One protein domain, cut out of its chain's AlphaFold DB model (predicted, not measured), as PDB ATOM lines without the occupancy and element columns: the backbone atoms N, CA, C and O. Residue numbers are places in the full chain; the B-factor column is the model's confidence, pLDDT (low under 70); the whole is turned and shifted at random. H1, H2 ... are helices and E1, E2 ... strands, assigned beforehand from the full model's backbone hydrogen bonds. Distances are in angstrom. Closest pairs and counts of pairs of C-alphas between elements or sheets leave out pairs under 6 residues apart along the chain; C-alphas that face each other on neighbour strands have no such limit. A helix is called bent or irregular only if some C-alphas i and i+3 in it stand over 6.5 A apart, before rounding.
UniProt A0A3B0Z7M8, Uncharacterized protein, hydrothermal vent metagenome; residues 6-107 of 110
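What this domain is: This is residues 6 to 107 of the 110 residues of an uncharacterized protein of hydrothermal vent metagenome (UniProt A0A3B0Z7M8). Two antiparallel hairpins, E3 E4 and E1 E2, stand in a row as a broken wall, with E2 and E3 near each other across the break. Three helices cover one side of this wall: H2 spans the break, H1 packs on the E1 E2 end and H3 on the bent strand E4. The printed part has 102 residues, with three named helices and four named strands in the order H1 E1 E2 H2 E3 E4 H3, in two separate sheets of two strands. The class is mixed, helices and strands. The whole is compact and rounded, with a radius of gyration of the C-alphas of 13.1 A and spans of 35 by 28 by 28 A.

Where its parts are: E3 is residues 72 to 78 and E4 is residues 84 to 91, each 19.0 A long; E4 bends by 68 degrees at residue 87. E1, residues 31 to 34, is 9.7 A long, and E2, residues 44 to 47, is 10.0 A long. H1, residues 6 to 25, runs 30.1 A from C-alpha 6 at (-38.261, 19.888, -5.329) to C-alpha 25 at (-13.468, 30.161, 8.209). H1 is irregular: C-alphas 10 and 13 are 7.1 A apart. H2, residues 52 to 69, is 26.4 A long and only just irregular: C-alphas 54 and 57 are 6.7 A apart. H3, residues 99 to 105, is 10.0 A long and ends with C-alpha 105 at (-19.826, 42.365, -17.207).

How they stand to each other: E3 and E4 form a hairpin, antiparallel at 155 degrees, with N 73 and O 90 within hydrogen-bond range at 2.8 A and N 85 and O 77 at 2.9 A. E2 and E3 are near each other, with 9 pairs of C-alphas within 10 A. E1 and E2 form the other hairpin, antiparallel at 148 degrees, with N 34 and O 44 at 2.8 A. The closest C-alphas of H2 and E4 are those of Ala 66 and Gly 91, 4.9 A apart; of H2 and E2, Leu 45 and Pro 58, 7.6 A. H2 touches H3 with residues 52 to 59 alone, closest at the C-alphas of Lys 52 and Ala 103, 5.7 A; they run opposite ways at a steep tilt of 69.7 degrees, only just short of about perpendicular. The closest C-alphas of E4 and H3 are those of Val 87 and Tyr 105, 6.4 A apart. Those of H1 and E1 are Ala 20 and Leu 33, 6.5 A. H1 and H2 are close but not clearly touching, at 6.8 A between the C-alphas of Ile 11 and His 69. H1 and H3 are apart. Every O i to N i+4 pair is within hydrogen-bond range in H3, against 14 of 16 in H1 and 11 of 14 in H2.

The domain as a whole: The C-alphas farthest apart are those of Asp 6 and Lys 51, 36.1 A. The printed part has no cut and no long link. The mean pLDDT of the printed part is 90.3, and residues 6 to 8 are under 70.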
ATOM      1  N   ASP A   6     -38.723  20.908  -6.287       52.22
ATOM      2  CA  ASP A   6     -38.261  19.888  -5.329       52.22
ATOM      3  C   ASP A   6     -36.732  19.855  -5.165       52.22
ATOM      4  O   ASP A   6     -36.230  19.568  -4.078       52.22
ATOM      5  N   GLU A   7     -35.967  20.166  -6.216       63.03
ATOM      6  CA  GLU A   7     -34.507  20.033  -6.169       63.03
ATOM      7  C   GLU A   7     -33.857  21.153  -5.353       63.03
ATOM      8  O   GLU A   7     -33.075  20.845  -4.453       63.03
ATOM      9  N   LEU A   8     -34.237  22.423  -5.569       69.25
ATOM     10  CA  LEU A   8     -33.693  23.552  -4.805       69.25
ATOM     11  C   LEU A   8     -34.006  23.418  -3.311       69.25
ATOM     12  O   LEU A   8     -33.097  23.515  -2.494       69.25
ATOM     13  N   ALA A   9     -35.255  23.102  -2.951       74.94
ATOM     14  CA  ALA A   9     -35.653  22.901  -1.557       74.94
ATOM     15  C   ALA A   9     -34.829  21.797  -0.868       74.94
ATOM     16  O   ALA A   9     -34.493  21.917   0.309       74.94
ATOM     17  N   SER A  10     -34.449  20.748  -1.608       82.88
ATOM     18  CA  SER A  10     -33.635  19.648  -1.079       82.88
ATOM     19  C   SER A  10     -32.150  19.991  -0.893       82.88
ATOM     20  O   SER A  10     -31.472  19.345  -0.091       82.88
ATOM     21  N   ILE A  11     -31.635  21.000  -1.607       88.44
ATOM     22  CA  ILE A  11     -30.218  21.401  -1.554       88.44
ATOM     23  C   ILE A  11     -29.987  22.766  -0.889       88.44
ATOM     24  O   ILE A  11     -28.849  23.091  -0.557       88.44
ATOM     25  N   ALA A  12     -31.031  23.560  -0.655       89.62
ATOM     26  CA  ALA A  12     -30.900  24.918  -0.134       89.62
ATOM     27  C   ALA A  12     -30.351  24.951   1.297       89.62
ATOM     28  O   ALA A  12     -29.451  25.739   1.592       89.62
ATOM     29  N   GLU A  13     -30.834  24.072   2.178       90.81
ATOM     30  CA  GLU A  13     -30.312  23.934   3.542       90.81
ATOM     31  C   GLU A  13     -28.830  23.512   3.560       90.81
ATOM     32  O   GLU A  13     -28.024  24.244   4.141       90.81
ATOM     33  N   PRO A  14     -28.404  22.410   2.902       93.12
ATOM     34  CA  PRO A  14     -26.996  22.019   2.930       93.12
ATOM     35  C   PRO A  14     -26.071  23.054   2.271       93.12
ATOM     36  O   PRO A  14     -24.966  23.268   2.770       93.12
ATOM     37  N   ILE A  15     -26.516  23.747   1.215       94.12
ATOM     38  CA  ILE A  15     -25.754  24.855   0.617       94.12
ATOM     39  C   ILE A  15     -25.644  26.029   1.600       94.12
ATOM     40  O   ILE A  15     -24.549  26.559   1.781       94.12
ATOM     41  N   SER A  16     -26.734  26.409   2.276       94.50
ATOM     42  CA  SER A  16     -26.731  27.498   3.267       94.50
ATOM     43  C   SER A  16     -25.762  27.212   4.413       94.50
ATOM     44  O   SER A  16     -24.977  28.083   4.789       94.50
ATOM     45  N   VAL A  17     -25.771  25.979   4.933       95.00
ATOM     46  CA  VAL A  17     -24.846  25.532   5.983       95.00
ATOM     47  C   VAL A  17     -23.401  25.596   5.493       95.00
ATOM     48  O   VAL A  17     -22.551  26.154   6.184       95.00
ATOM     49  N   ALA A  18     -23.119  25.087   4.291       96.12
ATOM     50  CA  ALA A  18     -21.770  25.116   3.734       96.12
ATOM     51  C   ALA A  18     -21.255  26.551   3.541       96.12
ATOM     52  O   ALA A  18     -20.101  26.840   3.862       96.12
ATOM     53  N   ILE A  19     -22.105  27.461   3.054       96.19
ATOM     54  CA  ILE A  19     -21.760  28.878   2.897       96.19
ATOM     55  C   ILE A  19     -21.507  29.530   4.260       96.19
ATOM     56  O   ILE A  19     -20.510  30.236   4.408       96.19
ATOM     57  N   ALA A  20     -22.362  29.285   5.256       95.88
ATOM     58  CA  ALA A  20     -22.185  29.825   6.602       95.88
ATOM     59  C   ALA A  20     -20.851  29.375   7.221       95.88
ATOM     60  O   ALA A  20     -20.072  30.218   7.664       95.88
ATOM     61  N   SER A  21     -20.539  28.075   7.164       96.50
ATOM     62  CA  SER A  21     -19.256  27.548   7.647       96.50
ATOM     63  C   SER A  21     -18.065  28.150   6.899       96.50
ATOM     64  O   SER A  21     -17.071  28.529   7.515       96.50
ATOM     65  N   TRP A  22     -18.167  28.313   5.578       96.31
ATOM     66  CA  TRP A  22     -17.098  28.930   4.795       96.31
ATOM     67  C   TRP A  22     -16.862  30.403   5.171       96.31
ATOM     68  O   TRP A  22     -15.708  30.833   5.216       96.31
ATOM     69  N   LEU A  23     -17.913  31.169   5.487       95.62
ATOM     70  CA  LEU A  23     -17.795  32.557   5.959       95.62
ATOM     71  C   LEU A  23     -17.148  32.660   7.347       95.62
ATOM     72  O   LEU A  23     -16.390  33.599   7.593       95.62
ATOM     73  N   GLU A  24     -17.414  31.706   8.241       95.69
ATOM     74  CA  GLU A  24     -16.762  31.631   9.557       95.69
ATOM     75  C   GLU A  24     -15.257  31.355   9.431       95.69
ATOM     76  O   GLU A  24     -14.447  31.959  10.139       95.69
ATOM     77  N   GLU A  25     -14.870  30.483   8.499       94.56
ATOM     78  CA  GLU A  25     -13.468  30.161   8.209       94.56
ATOM     79  C   GLU A  25     -12.741  31.275   7.436       94.56
ATOM     80  O   GLU A  25     -11.517  31.401   7.533       94.56
ATOM     81  N   ASN A  26     -13.481  32.097   6.684       90.94
ATOM     82  CA  ASN A  26     -12.954  33.156   5.819       90.94
ATOM     83  C   ASN A  26     -13.586  34.513   6.177       90.94
ATOM     84  O   ASN A  26     -14.341  35.076   5.376       90.94
ATOM     85  N   PRO A  27     -13.283  35.068   7.368       87.31
ATOM     86  CA  PRO A  27     -13.927  36.278   7.855       87.31
ATOM     87  C   PRO A  27     -13.643  37.462   6.925       87.31
ATOM     88  O   PRO A  27     -12.516  37.954   6.816       87.31
ATOM     89  N   ASN A  28     -14.693  37.935   6.262       89.12
ATOM     90  CA  ASN A  28     -14.651  39.072   5.358       89.12
ATOM     91  C   ASN A  28     -15.964  39.849   5.458       89.12
ATOM     92  O   ASN A  28     -17.015  39.361   5.054       89.12
ATOM     93  N   ASN A  29     -15.886  41.087   5.947       87.88
ATOM     94  CA  ASN A  29     -17.056  41.942   6.177       87.88
ATOM     95  C   ASN A  29     -17.822  42.306   4.896       87.88
ATOM     96  O   ASN A  29     -18.930  42.822   4.978       87.88
ATOM     97  N   ASN A  30     -17.231  42.062   3.726       93.38
ATOM     98  CA  ASN A  30     -17.853  42.335   2.438       93.38
ATOM     99  C   ASN A  30     -18.694  41.163   1.922       93.38
ATOM    100  O   ASN A  30     -19.314  41.298   0.870       93.38
ATOM    101  N   LEU A  31     -18.661  40.011   2.593       95.25
ATOM    102  CA  LEU A  31     -19.404  38.821   2.209       95.25
ATOM    103  C   LEU A  31     -20.518  38.549   3.215       95.25
ATOM    104  O   LEU A  31     -20.305  38.613   4.425       95.25
ATOM    105  N   SER A  32     -21.697  38.195   2.714       94.50
ATOM    106  CA  SER A  32     -22.804  37.745   3.553       94.50
ATOM    107  C   SER A  32     -23.573  36.609   2.891       94.50
ATOM    108  O   SER A  32     -23.704  36.560   1.667       94.50
ATOM    109  N   LEU A  33     -24.110  35.709   3.711       94.69
ATOM    110  CA  LEU A  33     -25.005  34.649   3.261       94.69
ATOM    111  C   LEU A  33     -26.307  35.254   2.715       94.69
ATOM    112  O   LEU A  33     -26.900  36.133   3.340       94.69
ATOM    113  N   VAL A  34     -26.752  34.749   1.569       91.94
ATOM    114  CA  VAL A  34     -28.138  34.848   1.103       91.94
ATOM    115  C   VAL A  34     -28.783  33.511   1.434       91.94
ATOM    116  O   VAL A  34     -28.322  32.479   0.946       91.94
ATOM    117  N   ALA A  35     -29.783  33.525   2.310       87.94
ATOM    118  CA  ALA A  35     -30.508  32.335   2.733       87.94
ATOM    119  C   ALA A  35     -31.961  32.404   2.241       87.94
ATOM    120  O   ALA A  35     -32.502  33.513   2.162       87.94
ATOM    121  N   PRO A  36     -32.600  31.249   1.984       86.81
ATOM    122  CA  PRO A  36     -34.007  31.205   1.626       86.81
ATOM    123  C   PRO A  36     -34.880  31.831   2.718       86.81
ATOM    124  O   PRO A  36     -34.607  31.697   3.915       86.81
ATOM    125  N   SER A  37     -35.955  32.483   2.301       84.44
ATOM    126  CA  SER A  37     -36.974  33.103   3.145       84.44
ATOM    127  C   SER A  37     -38.363  32.848   2.560       84.44
ATOM    128  O   SER A  37     -38.480  32.363   1.437       84.44
ATOM    129  N   ASP A  38     -39.415  33.205   3.298       79.25
ATOM    130  CA  ASP A  38     -40.799  33.040   2.830       79.25
ATOM    131  C   ASP A  38     -41.094  33.817   1.525       79.25
ATOM    132  O   ASP A  38     -41.997  33.438   0.781       79.25
ATOM    133  N   ASP A  39     -40.322  34.874   1.235       78.62
ATOM    134  CA  ASP A  39     -40.508  35.774   0.086       78.62
ATOM    135  C   ASP A  39     -39.457  35.600  -1.038       78.62
ATOM    136  O   ASP A  39     -39.644  36.125  -2.138       78.62
ATOM    137  N   ASP A  40     -38.345  34.903  -0.778       79.19
ATOM    138  CA  ASP A  40     -37.222  34.704  -1.717       79.19
ATOM    139  C   ASP A  40     -36.594  33.329  -1.449       79.19
ATOM    140  O   ASP A  40     -36.011  33.113  -0.386       79.19
ATOM    141  N   ASP A  41     -36.715  32.392  -2.388       83.06
ATOM    142  CA  ASP A  41     -36.242  31.006  -2.276       83.06
ATOM    143  C   ASP A  41     -34.747  30.838  -2.603       83.06
ATOM    144  O   ASP A  41     -34.222  29.723  -2.649       83.06
ATOM    145  N   GLN A  42     -34.033  31.946  -2.809       86.88
ATOM    146  CA  GLN A  42     -32.640  31.932  -3.238       86.88
ATOM    147  C   GLN A  42     -31.652  31.630  -2.107       86.88
ATOM    148  O   GLN A  42     -31.791  32.065  -0.965       86.88
ATOM    149  N   VAL A  43     -30.572  30.937  -2.473       91.50
ATOM    150  CA  VAL A  43     -29.427  30.656  -1.606       91.50
ATOM    151  C   VAL A  43     -28.128  31.038  -2.312       91.50
ATOM    152  O   VAL A  43     -27.945  30.761  -3.498       91.50
ATOM    153  N   GLY A  44     -27.198  31.676  -1.602       93.75
ATOM    154  CA  GLY A  44     -25.931  32.088  -2.199       93.75
ATOM    155  C   GLY A  44     -25.111  33.047  -1.344       93.75
ATOM    156  O   GLY A  44     -25.197  33.065  -0.118       93.75
ATOM    157  N   LEU A  45     -24.288  33.849  -2.016       94.44
ATOM    158  CA  LEU A  45     -23.426  34.851  -1.401       94.44
ATOM    159  C   LEU A  45     -23.725  36.224  -1.984       94.44
ATOM    160  O   LEU A  45     -23.795  36.389  -3.202       94.44
ATOM    161  N   ASN A  46     -23.812  37.218  -1.109       93.81
ATOM    162  CA  ASN A  46     -23.710  38.613  -1.492       93.81
ATOM    163  C   ASN A  46     -22.270  39.089  -1.269       93.81
ATOM    164  O   ASN A  46     -21.664  38.753  -0.251       93.81
ATOM    165  N   LEU A  47     -21.730  39.865  -2.211       94.12
ATOM    166  CA  LEU A  47     -20.372  40.402  -2.154       94.12
ATOM    167  C   LEU A  47     -20.376  41.896  -2.478       94.12
ATOM    168  O   LEU A  47     -20.672  42.293  -3.604       94.12
ATOM    169  N   GLU A  48     -19.940  42.717  -1.529       93.38
ATOM    170  CA  GLU A  48     -19.740  44.149  -1.735       93.38
ATOM    171  C   GLU A  48     -18.280  44.440  -2.118       93.38
ATOM    172  O   GLU A  48     -17.353  44.356  -1.307       93.38
ATOM    173  N   THR A  49     -18.023  44.756  -3.389       90.75
ATOM    174  CA  THR A  49     -16.651  45.004  -3.848       90.75
ATOM    175  C   THR A  49     -16.588  45.866  -5.103       90.75
ATOM    176  O   THR A  49     -17.455  45.812  -5.968       90.75
ATOM    177  N   ASN A  50     -15.489  46.607  -5.243       90.00
ATOM    178  CA  ASN A  50     -15.062  47.234  -6.496       90.00
ATOM    179  C   ASN A  50     -13.790  46.583  -7.080       90.00
ATOM    180  O   ASN A  50     -13.212  47.100  -8.038       90.00
ATOM    181  N   LYS A  51     -13.335  45.471  -6.487       91.38
ATOM    182  CA  LYS A  51     -12.114  44.747  -6.859       91.38
ATOM    183  C   LYS A  51     -12.465  43.424  -7.520       91.38
ATOM    184  O   LYS A  51     -13.080  42.562  -6.890       91.38
ATOM    185  N   LYS A  52     -11.952  43.207  -8.727       92.50
ATOM    186  CA  LYS A  52     -12.066  41.945  -9.467       92.50
ATOM    187  C   LYS A  52     -11.510  40.762  -8.681       92.50
ATOM    188  O   LYS A  52     -12.111  39.695  -8.658       92.50
ATOM    189  N   MET A  53     -10.369  40.947  -8.014       91.44
ATOM    190  CA  MET A  53      -9.713  39.860  -7.278       91.44
ATOM    191  C   MET A  53     -10.562  39.304  -6.129       91.44
ATOM    192  O   MET A  53     -10.401  38.136  -5.788       91.44
ATOM    193  N   ALA A  54     -11.492  40.095  -5.586       92.44
ATOM    194  CA  ALA A  54     -12.401  39.647  -4.535       92.44
ATOM    195  C   ALA A  54     -13.446  38.629  -5.031       92.44
ATOM    196  O   ALA A  54     -13.993  37.899  -4.217       92.44
ATOM    197  N   LEU A  55     -13.697  38.536  -6.344       93.25
ATOM    198  CA  LEU A  55     -14.612  37.541  -6.917       93.25
ATOM    199  C   LEU A  55     -14.038  36.124  -6.864       93.25
ATOM    200  O   LEU A  55     -14.786  35.153  -6.814       93.25
ATOM    201  N   LYS A  56     -12.709  35.989  -6.918       93.31
ATOM    202  CA  LYS A  56     -12.058  34.709  -7.212       93.31
ATOM    203  C   LYS A  56     -12.398  33.631  -6.188       93.31
ATOM    204  O   LYS A  56     -12.728  32.518  -6.581       93.31
ATOM    205  N   GLU A  57     -12.261  33.927  -4.904       94.75
ATOM    206  CA  GLU A  57     -12.499  32.941  -3.845       94.75
ATOM    207  C   GLU A  57     -13.986  32.562  -3.731       94.75
ATOM    208  O   GLU A  57     -14.273  31.375  -3.902       94.75
ATOM    209  N   PRO A  58     -14.933  33.514  -3.590       95.06
ATOM    210  CA  PRO A  58     -16.365  33.211  -3.534       95.06
ATOM    211  C   PRO A  58     -16.866  32.416  -4.738       95.06
ATOM    212  O   PRO A  58     -17.546  31.408  -4.586       95.06
ATOM    213  N   VAL A  59     -16.490  32.828  -5.952       95.19
ATOM    214  CA  VAL A  59     -16.970  32.191  -7.184       95.19
ATOM    215  C   VAL A  59     -16.419  30.765  -7.326       95.19
ATOM    216  O   VAL A  59     -17.146  29.861  -7.735       95.19
ATOM    217  N   ASN A  60     -15.156  30.518  -6.953       95.62
ATOM    218  CA  ASN A  60     -14.611  29.155  -6.957       95.62
ATOM    219  C   ASN A  60     -15.262  28.271  -5.883       95.62
ATOM    220  O   ASN A  60     -15.470  27.084  -6.131       95.62
ATOM    221  N   PHE A  61     -15.576  28.832  -4.715       96.69
ATOM    222  CA  PHE A  61     -16.269  28.113  -3.652       96.69
ATOM    223  C   PHE A  61     -17.693  27.719  -4.071       96.69
ATOM    224  O   PHE A  61     -18.050  26.545  -3.994       96.69
ATOM    225  N   LEU A  62     -18.471  28.655  -4.623       96.25
ATOM    226  CA  LEU A  62     -19.804  28.349  -5.151       96.25
ATOM    227  C   LEU A  62     -19.743  27.324  -6.288       96.25
ATOM    228  O   LEU A  62     -20.566  26.417  -6.333       96.25
ATOM    229  N   TYR A  63     -18.733  27.393  -7.160       96.50
ATOM    230  CA  TYR A  63     -18.543  26.382  -8.201       96.50
ATOM    231  C   TYR A  63     -18.276  24.985  -7.615       96.50
ATOM    232  O   TYR A  63     -18.777  23.989  -8.133       96.50
ATOM    233  N   PHE A  64     -17.521  24.890  -6.519       96.81
ATOM    234  CA  PHE A  64     -17.335  23.620  -5.818       96.81
ATOM    235  C   PHE A  64     -18.670  23.058  -5.301       96.81
ATOM    236  O   PHE A  64     -18.972  21.893  -5.571       96.81
ATOM    237  N   LEU A  65     -19.503  23.890  -4.662       95.44
ATOM    238  CA  LEU A  65     -20.847  23.489  -4.221       95.44
ATOM    239  C   LEU A  65     -21.734  23.071  -5.401       95.44
ATOM    240  O   LEU A  65     -22.406  22.042  -5.333       95.44
ATOM    241  N   ALA A  66     -21.673  23.806  -6.512       93.94
ATOM    242  CA  ALA A  66     -22.391  23.496  -7.746       93.94
ATOM    243  C   ALA A  66     -22.085  22.073  -8.234       93.94
ATOM    244  O   ALA A  66     -22.987  21.297  -8.552       93.94
ATOM    245  N   LYS A  67     -20.804  21.674  -8.214       95.38
ATOM    246  CA  LYS A  67     -20.399  20.309  -8.582       95.38
ATOM    247  C   LYS A  67     -20.881  19.255  -7.586       95.38
ATOM    248  O   LYS A  67     -21.232  18.160  -8.025       95.38
ATOM    249  N   GLN A  68     -20.883  19.554  -6.289       94.81
ATOM    250  CA  GLN A  68     -21.325  18.613  -5.254       94.81
ATOM    251  C   GLN A  68     -22.833  18.354  -5.306       94.81
ATOM    252  O   GLN A  68     -23.259  17.206  -5.188       94.81
ATOM    253  N   HIS A  69     -23.619  19.407  -5.515       92.50
ATOM    254  CA  HIS A  69     -25.080  19.353  -5.482       92.50
ATOM    255  C   HIS A  69     -25.722  19.211  -6.864       92.50
ATOM    256  O   HIS A  69     -26.940  19.118  -6.949       92.50
ATOM    257  N   LYS A  70     -24.914  19.145  -7.933       93.12
ATOM    258  CA  LYS A  70     -25.371  19.124  -9.332       93.12
ATOM    259  C   LYS A  70     -26.317  20.288  -9.652       93.12
ATOM    260  O   LYS A  70     -27.360  20.092 -10.259       93.12
ATOM    261  N   ALA A  71     -25.938  21.476  -9.199       91.25
ATOM    262  CA  ALA A  71     -26.727  22.692  -9.328       91.25
ATOM    263  C   ALA A  71     -26.022  23.718 -10.220       91.25
ATOM    264  O   ALA A  71     -24.809  23.641 -10.438       91.25
ATOM    265  N   GLU A  72     -26.785  24.709 -10.667       93.44
ATOM    266  CA  GLU A  72     -26.274  25.898 -11.341       93.44
ATOM    267  C   GLU A  72     -26.372  27.109 -10.411       93.44
ATOM    268  O   GLU A  72     -27.294  27.232  -9.605       93.44
ATOM    269  N   PHE A  73     -25.410  28.014 -10.535       94.31
ATOM    270  CA  PHE A  73     -25.397  29.308  -9.872       94.31
ATOM    271  C   PHE A  73     -25.377  30.415 -10.917       94.31
ATOM    272  O   PHE A  73     -24.946  30.237 -12.058       94.31
ATOM    273  N   VAL A  74     -25.809  31.597 -10.494       94.69
ATOM    274  CA  VAL A  74     -25.758  32.801 -11.309       94.69
ATOM    275  C   VAL A  74     -25.055  33.908 -10.543       94.69
ATOM    276  O   VAL A  74     -25.344  34.167  -9.375       94.69
ATOM    277  N   VAL A  75     -24.107  34.568 -11.203       93.94
ATOM    278  CA  VAL A  75     -23.625  35.870 -10.751       93.94
ATOM    279  C   VAL A  75     -24.602  36.914 -11.263       93.94
ATOM    280  O   VAL A  75     -24.892  36.960 -12.461       93.94
ATOM    281  N   GLY A  76     -25.075  37.768 -10.362       91.62
ATOM    282  CA  GLY A  76     -25.887  38.924 -10.698       91.62
ATOM    283  C   GLY A  76     -25.354  40.204 -10.065       91.62
ATOM    284  O   GLY A  76     -24.583  40.168  -9.105       91.62
ATOM    285  N   MET A  77     -25.776  41.339 -10.611       90.25
ATOM    286  CA  MET A  77     -25.544  42.660 -10.036       90.25
ATOM    287  C   MET A  77     -26.845  43.191  -9.440       90.25
ATOM    288  O   MET A  77     -27.892  43.142 -10.083       90.25
ATOM    289  N   VAL A  78     -26.776  43.727  -8.222       85.75
ATOM    290  CA  VAL A  78     -27.886  44.490  -7.641       85.75
ATOM    291  C   VAL A  78     -27.784  45.930  -8.140       85.75
ATOM    292  O   VAL A  78     -26.789  46.608  -7.881       85.75
ATOM    293  N   THR A  79     -28.788  46.398  -8.878       80.56
ATOM    294  CA  THR A  79     -28.816  47.757  -9.438       80.56
ATOM    295  C   THR A  79     -29.417  48.766  -8.458       80.56
ATOM    296  O   THR A  79     -30.091  48.406  -7.487       80.56
ATOM    297  N   GLU A  80     -29.248  50.059  -8.750       72.62
ATOM    298  CA  GLU A  80     -29.986  51.129  -8.072       72.62
ATOM    299  C   GLU A  80     -31.499  50.885  -8.250       72.62
ATOM    300  O   GLU A  80     -32.023  50.908  -9.364       72.62
ATOM    301  N   GLY A  81     -32.191  50.551  -7.158       75.00
ATOM    302  CA  GLY A  81     -33.594  50.108  -7.164       75.00
ATOM    303  C   GLY A  81     -33.820  48.658  -6.726       75.00
ATOM    304  O   GLY A  81     -34.967  48.220  -6.699       75.00
ATOM    305  N   GLY A  82     -32.761  47.920  -6.374       77.25
ATOM    306  CA  GLY A  82     -32.861  46.582  -5.778       77.25
ATOM    307  C   GLY A  82     -33.172  45.463  -6.773       77.25
ATOM    308  O   GLY A  82     -33.438  44.336  -6.362       77.25
ATOM    309  N   LYS A  83     -33.138  45.749  -8.080       79.38
ATOM    310  CA  LYS A  83     -33.298  44.726  -9.118       79.38
ATOM    311  C   LYS A  83     -32.005  43.931  -9.262       79.38
ATOM    312  O   LYS A  83     -30.920  44.502  -9.195       79.38
ATOM    313  N   ARG A  84     -32.135  42.620  -9.466       84.31
ATOM    314  CA  ARG A  84     -31.017  41.724  -9.770       84.31
ATOM    315  C   ARG A  84     -30.934  41.542 -11.282       84.31
ATOM    316  O   ARG A  84     -31.915  41.143 -11.908       84.31
ATOM    317  N   GLU A  85     -29.778  41.843 -11.858       88.31
ATOM    318  CA  GLU A  85     -29.473  41.567 -13.262       88.31
ATOM    319  C   GLU A  85     -28.468  40.422 -13.344       88.31
ATOM    320  O   GLU A  85     -27.339  40.544 -12.869       88.31
ATOM    321  N   ASN A  86     -28.888  39.301 -13.928       92.38
ATOM    322  CA  ASN A  86     -28.040  38.131 -14.122       92.38
ATOM    323  C   ASN A  86     -26.996  38.414 -15.205       92.38
ATOM    324  O   ASN A  86     -27.348  38.865 -16.296       92.38
ATOM    325  N   VAL A  87     -25.728  38.117 -14.919       90.75
ATOM    326  CA  VAL A  87     -24.613  38.384 -15.840       90.75
ATOM    327  C   VAL A  87     -23.910  37.123 -16.329       90.75
ATOM    328  O   VAL A  87     -23.428  37.104 -17.456       90.75
ATOM    329  N   CYS A  88     -23.826  36.073 -15.510       93.44
ATOM    330  CA  CYS A  88     -23.084  34.863 -15.863       93.44
ATOM    331  C   CYS A  88     -23.610  33.658 -15.084       93.44
ATOM    332  O   CYS A  88     -23.635  33.688 -13.853       93.44
ATOM    333  N   PHE A  89     -24.005  32.611 -15.804       95.00
ATOM    334  CA  PHE A  89     -24.358  31.311 -15.239       95.00
ATOM    335  C   PHE A  89     -23.123  30.406 -15.204       95.00
ATOM    336  O   PHE A  89     -22.248  30.511 -16.065       95.00
ATOM    337  N   PHE A  90     -23.026  29.562 -14.183       96.12
ATOM    338  CA  PHE A  90     -21.933  28.608 -14.015       96.12
ATOM    339  C   PHE A  90     -22.354  27.469 -13.085       96.12
ATOM    340  O   PHE A  90     -23.179  27.673 -12.195       96.12
ATOM    341  N   GLY A  91     -21.717  26.303 -13.191       95.25
ATOM    342  CA  GLY A  91     -22.064  25.196 -12.306       95.25
ATOM    343  C   GLY A  91     -21.820  23.807 -12.866       95.25
ATOM    344  O   GLY A  91     -20.755  23.513 -13.421       95.25
ATOM    345  N   PHE A  92     -22.751  22.895 -12.599       94.06
ATOM    346  CA  PHE A  92     -22.581  21.484 -12.907       94.06
ATOM    347  C   PHE A  92     -22.487  21.221 -14.409       94.06
ATOM    348  O   PHE A  92     -21.550  20.516 -14.813       94.06
ATOM    349  N   GLU A  93     -23.396  21.797 -15.189       93.94
ATOM    350  CA  GLU A  93     -23.479  21.684 -16.646       93.94
ATOM    351  C   GLU A  93     -22.792  22.857 -17.358       93.94
ATOM    352  O   GLU A  93     -22.008  22.613 -18.277       93.94
ATOM    353  N   GLU A  94     -22.990  24.097 -16.891       91.25
ATOM    354  CA  GLU A  94     -22.372  25.304 -17.481       91.25
ATOM    355  C   GLU A  94     -20.842  25.317 -17.321       91.25
ATOM    356  O   GLU A  94     -20.097  25.902 -18.109       91.25
ATOM    357  N   GLY A  95     -20.342  24.614 -16.304       93.44
ATOM    358  CA  GLY A  95     -18.918  24.479 -16.052       93.44
ATOM    359  C   GLY A  95     -18.332  25.649 -15.271       93.44
ATOM    360  O   GLY A  95     -19.010  26.345 -14.513       93.44
ATOM    361  N   ARG A  96     -17.005  25.787 -15.354       95.38
ATOM    362  CA  ARG A  96     -16.254  26.685 -14.475       95.38
ATOM    363  C   ARG A  96     -16.432  28.147 -14.909       95.38
ATOM    364  O   ARG A  96     -16.131  28.450 -16.060       95.38
ATOM    365  N   PRO A  97     -16.766  29.062 -13.985       93.38
ATOM    366  CA  PRO A  97     -16.868  30.487 -14.294       93.38
ATOM    367  C   PRO A  97     -15.503  31.118 -14.621       93.38
ATOM    368  O   PRO A  97     -14.499  30.827 -13.956       93.38
ATOM    369  N   ASP A  98     -15.471  32.047 -15.583       94.12
ATOM    370  CA  ASP A  98     -14.313  32.911 -15.839       94.12
ATOM    371  C   ASP A  98     -14.451  34.242 -15.082       94.12
ATOM    372  O   ASP A  98     -15.256  35.115 -15.402       94.12
ATOM    373  N   VAL A  99     -13.601  34.425 -14.070       93.31
ATOM    374  CA  VAL A  99     -13.559  35.641 -13.243       93.31
ATOM    375  C   VAL A  99     -13.252  36.895 -14.070       93.31
ATOM    376  O   VAL A  99     -13.686  37.990 -13.711       93.31
ATOM    377  N   ASN A 100     -12.488  36.779 -15.158       92.31
ATOM    378  CA  ASN A 100     -12.203  37.911 -16.036       92.31
ATOM    379  C   ASN A 100     -13.445  38.347 -16.802       92.31
ATOM    380  O   ASN A 100     -13.672  39.549 -16.911       92.31
ATOM    381  N   GLU A 101     -14.217  37.391 -17.309       92.12
ATOM    382  CA  GLU A 101     -15.455  37.652 -18.037       92.12
ATOM    383  C   GLU A 101     -16.513  38.252 -17.104       92.12
ATOM    384  O   GLU A 101     -17.027  39.339 -17.371       92.12
ATOM    385  N   ILE A 102     -16.733  37.634 -15.938       93.31
ATOM    386  CA  ILE A 102     -17.649  38.154 -14.911       93.31
ATOM    387  C   ILE A 102     -17.278  39.592 -14.529       93.31
ATOM    388  O   ILE A 102     -18.132  40.476 -14.494       93.31
ATOM    389  N   ALA A 103     -15.995  39.859 -14.276       92.69
ATOM    390  CA  ALA A 103     -15.538  41.197 -13.919       92.69
ATOM    391  C   ALA A 103     -15.789  42.228 -15.029       92.69
ATOM    392  O   ALA A 103     -16.084  43.380 -14.718       92.69
ATOM    393  N   GLN A 104     -15.690  41.838 -16.304       91.06
ATOM    394  CA  GLN A 104     -16.000  42.729 -17.423       91.06
ATOM    395  C   GLN A 104     -17.488  43.085 -17.458       91.06
ATOM    396  O   GLN A 104     -17.799  44.272 -17.571       91.06
ATOM    397  N   TYR A 105     -18.383  42.106 -17.285       90.88
ATOM    398  CA  TYR A 105     -19.826  42.365 -17.207       90.88
ATOM    399  C   TYR A 105     -20.192  43.258 -16.018       90.88
ATOM    400  O   TYR A 105     -20.994  44.175 -16.161       90.88
ATOM    401  N   LEU A 106     -19.543  43.055 -14.868       89.56
ATOM    402  CA  LEU A 106     -19.739  43.872 -13.665       89.56
ATOM    403  C   LEU A 106     -19.023  45.239 -13.720       89.56
ATOM    404  O   LEU A 106     -19.074  46.004 -12.759       89.56
ATOM    405  N   GLY A 107     -18.301  45.555 -14.801       89.69
ATOM    406  CA  GLY A 107     -17.558  46.813 -14.929       89.69
ATOM    407  C   GLY A 107     -16.349  46.951 -13.990       89.69
ATOM    408  O   GLY A 107     -15.824  48.054 -13.809       89.69
TER     409      GLY A 107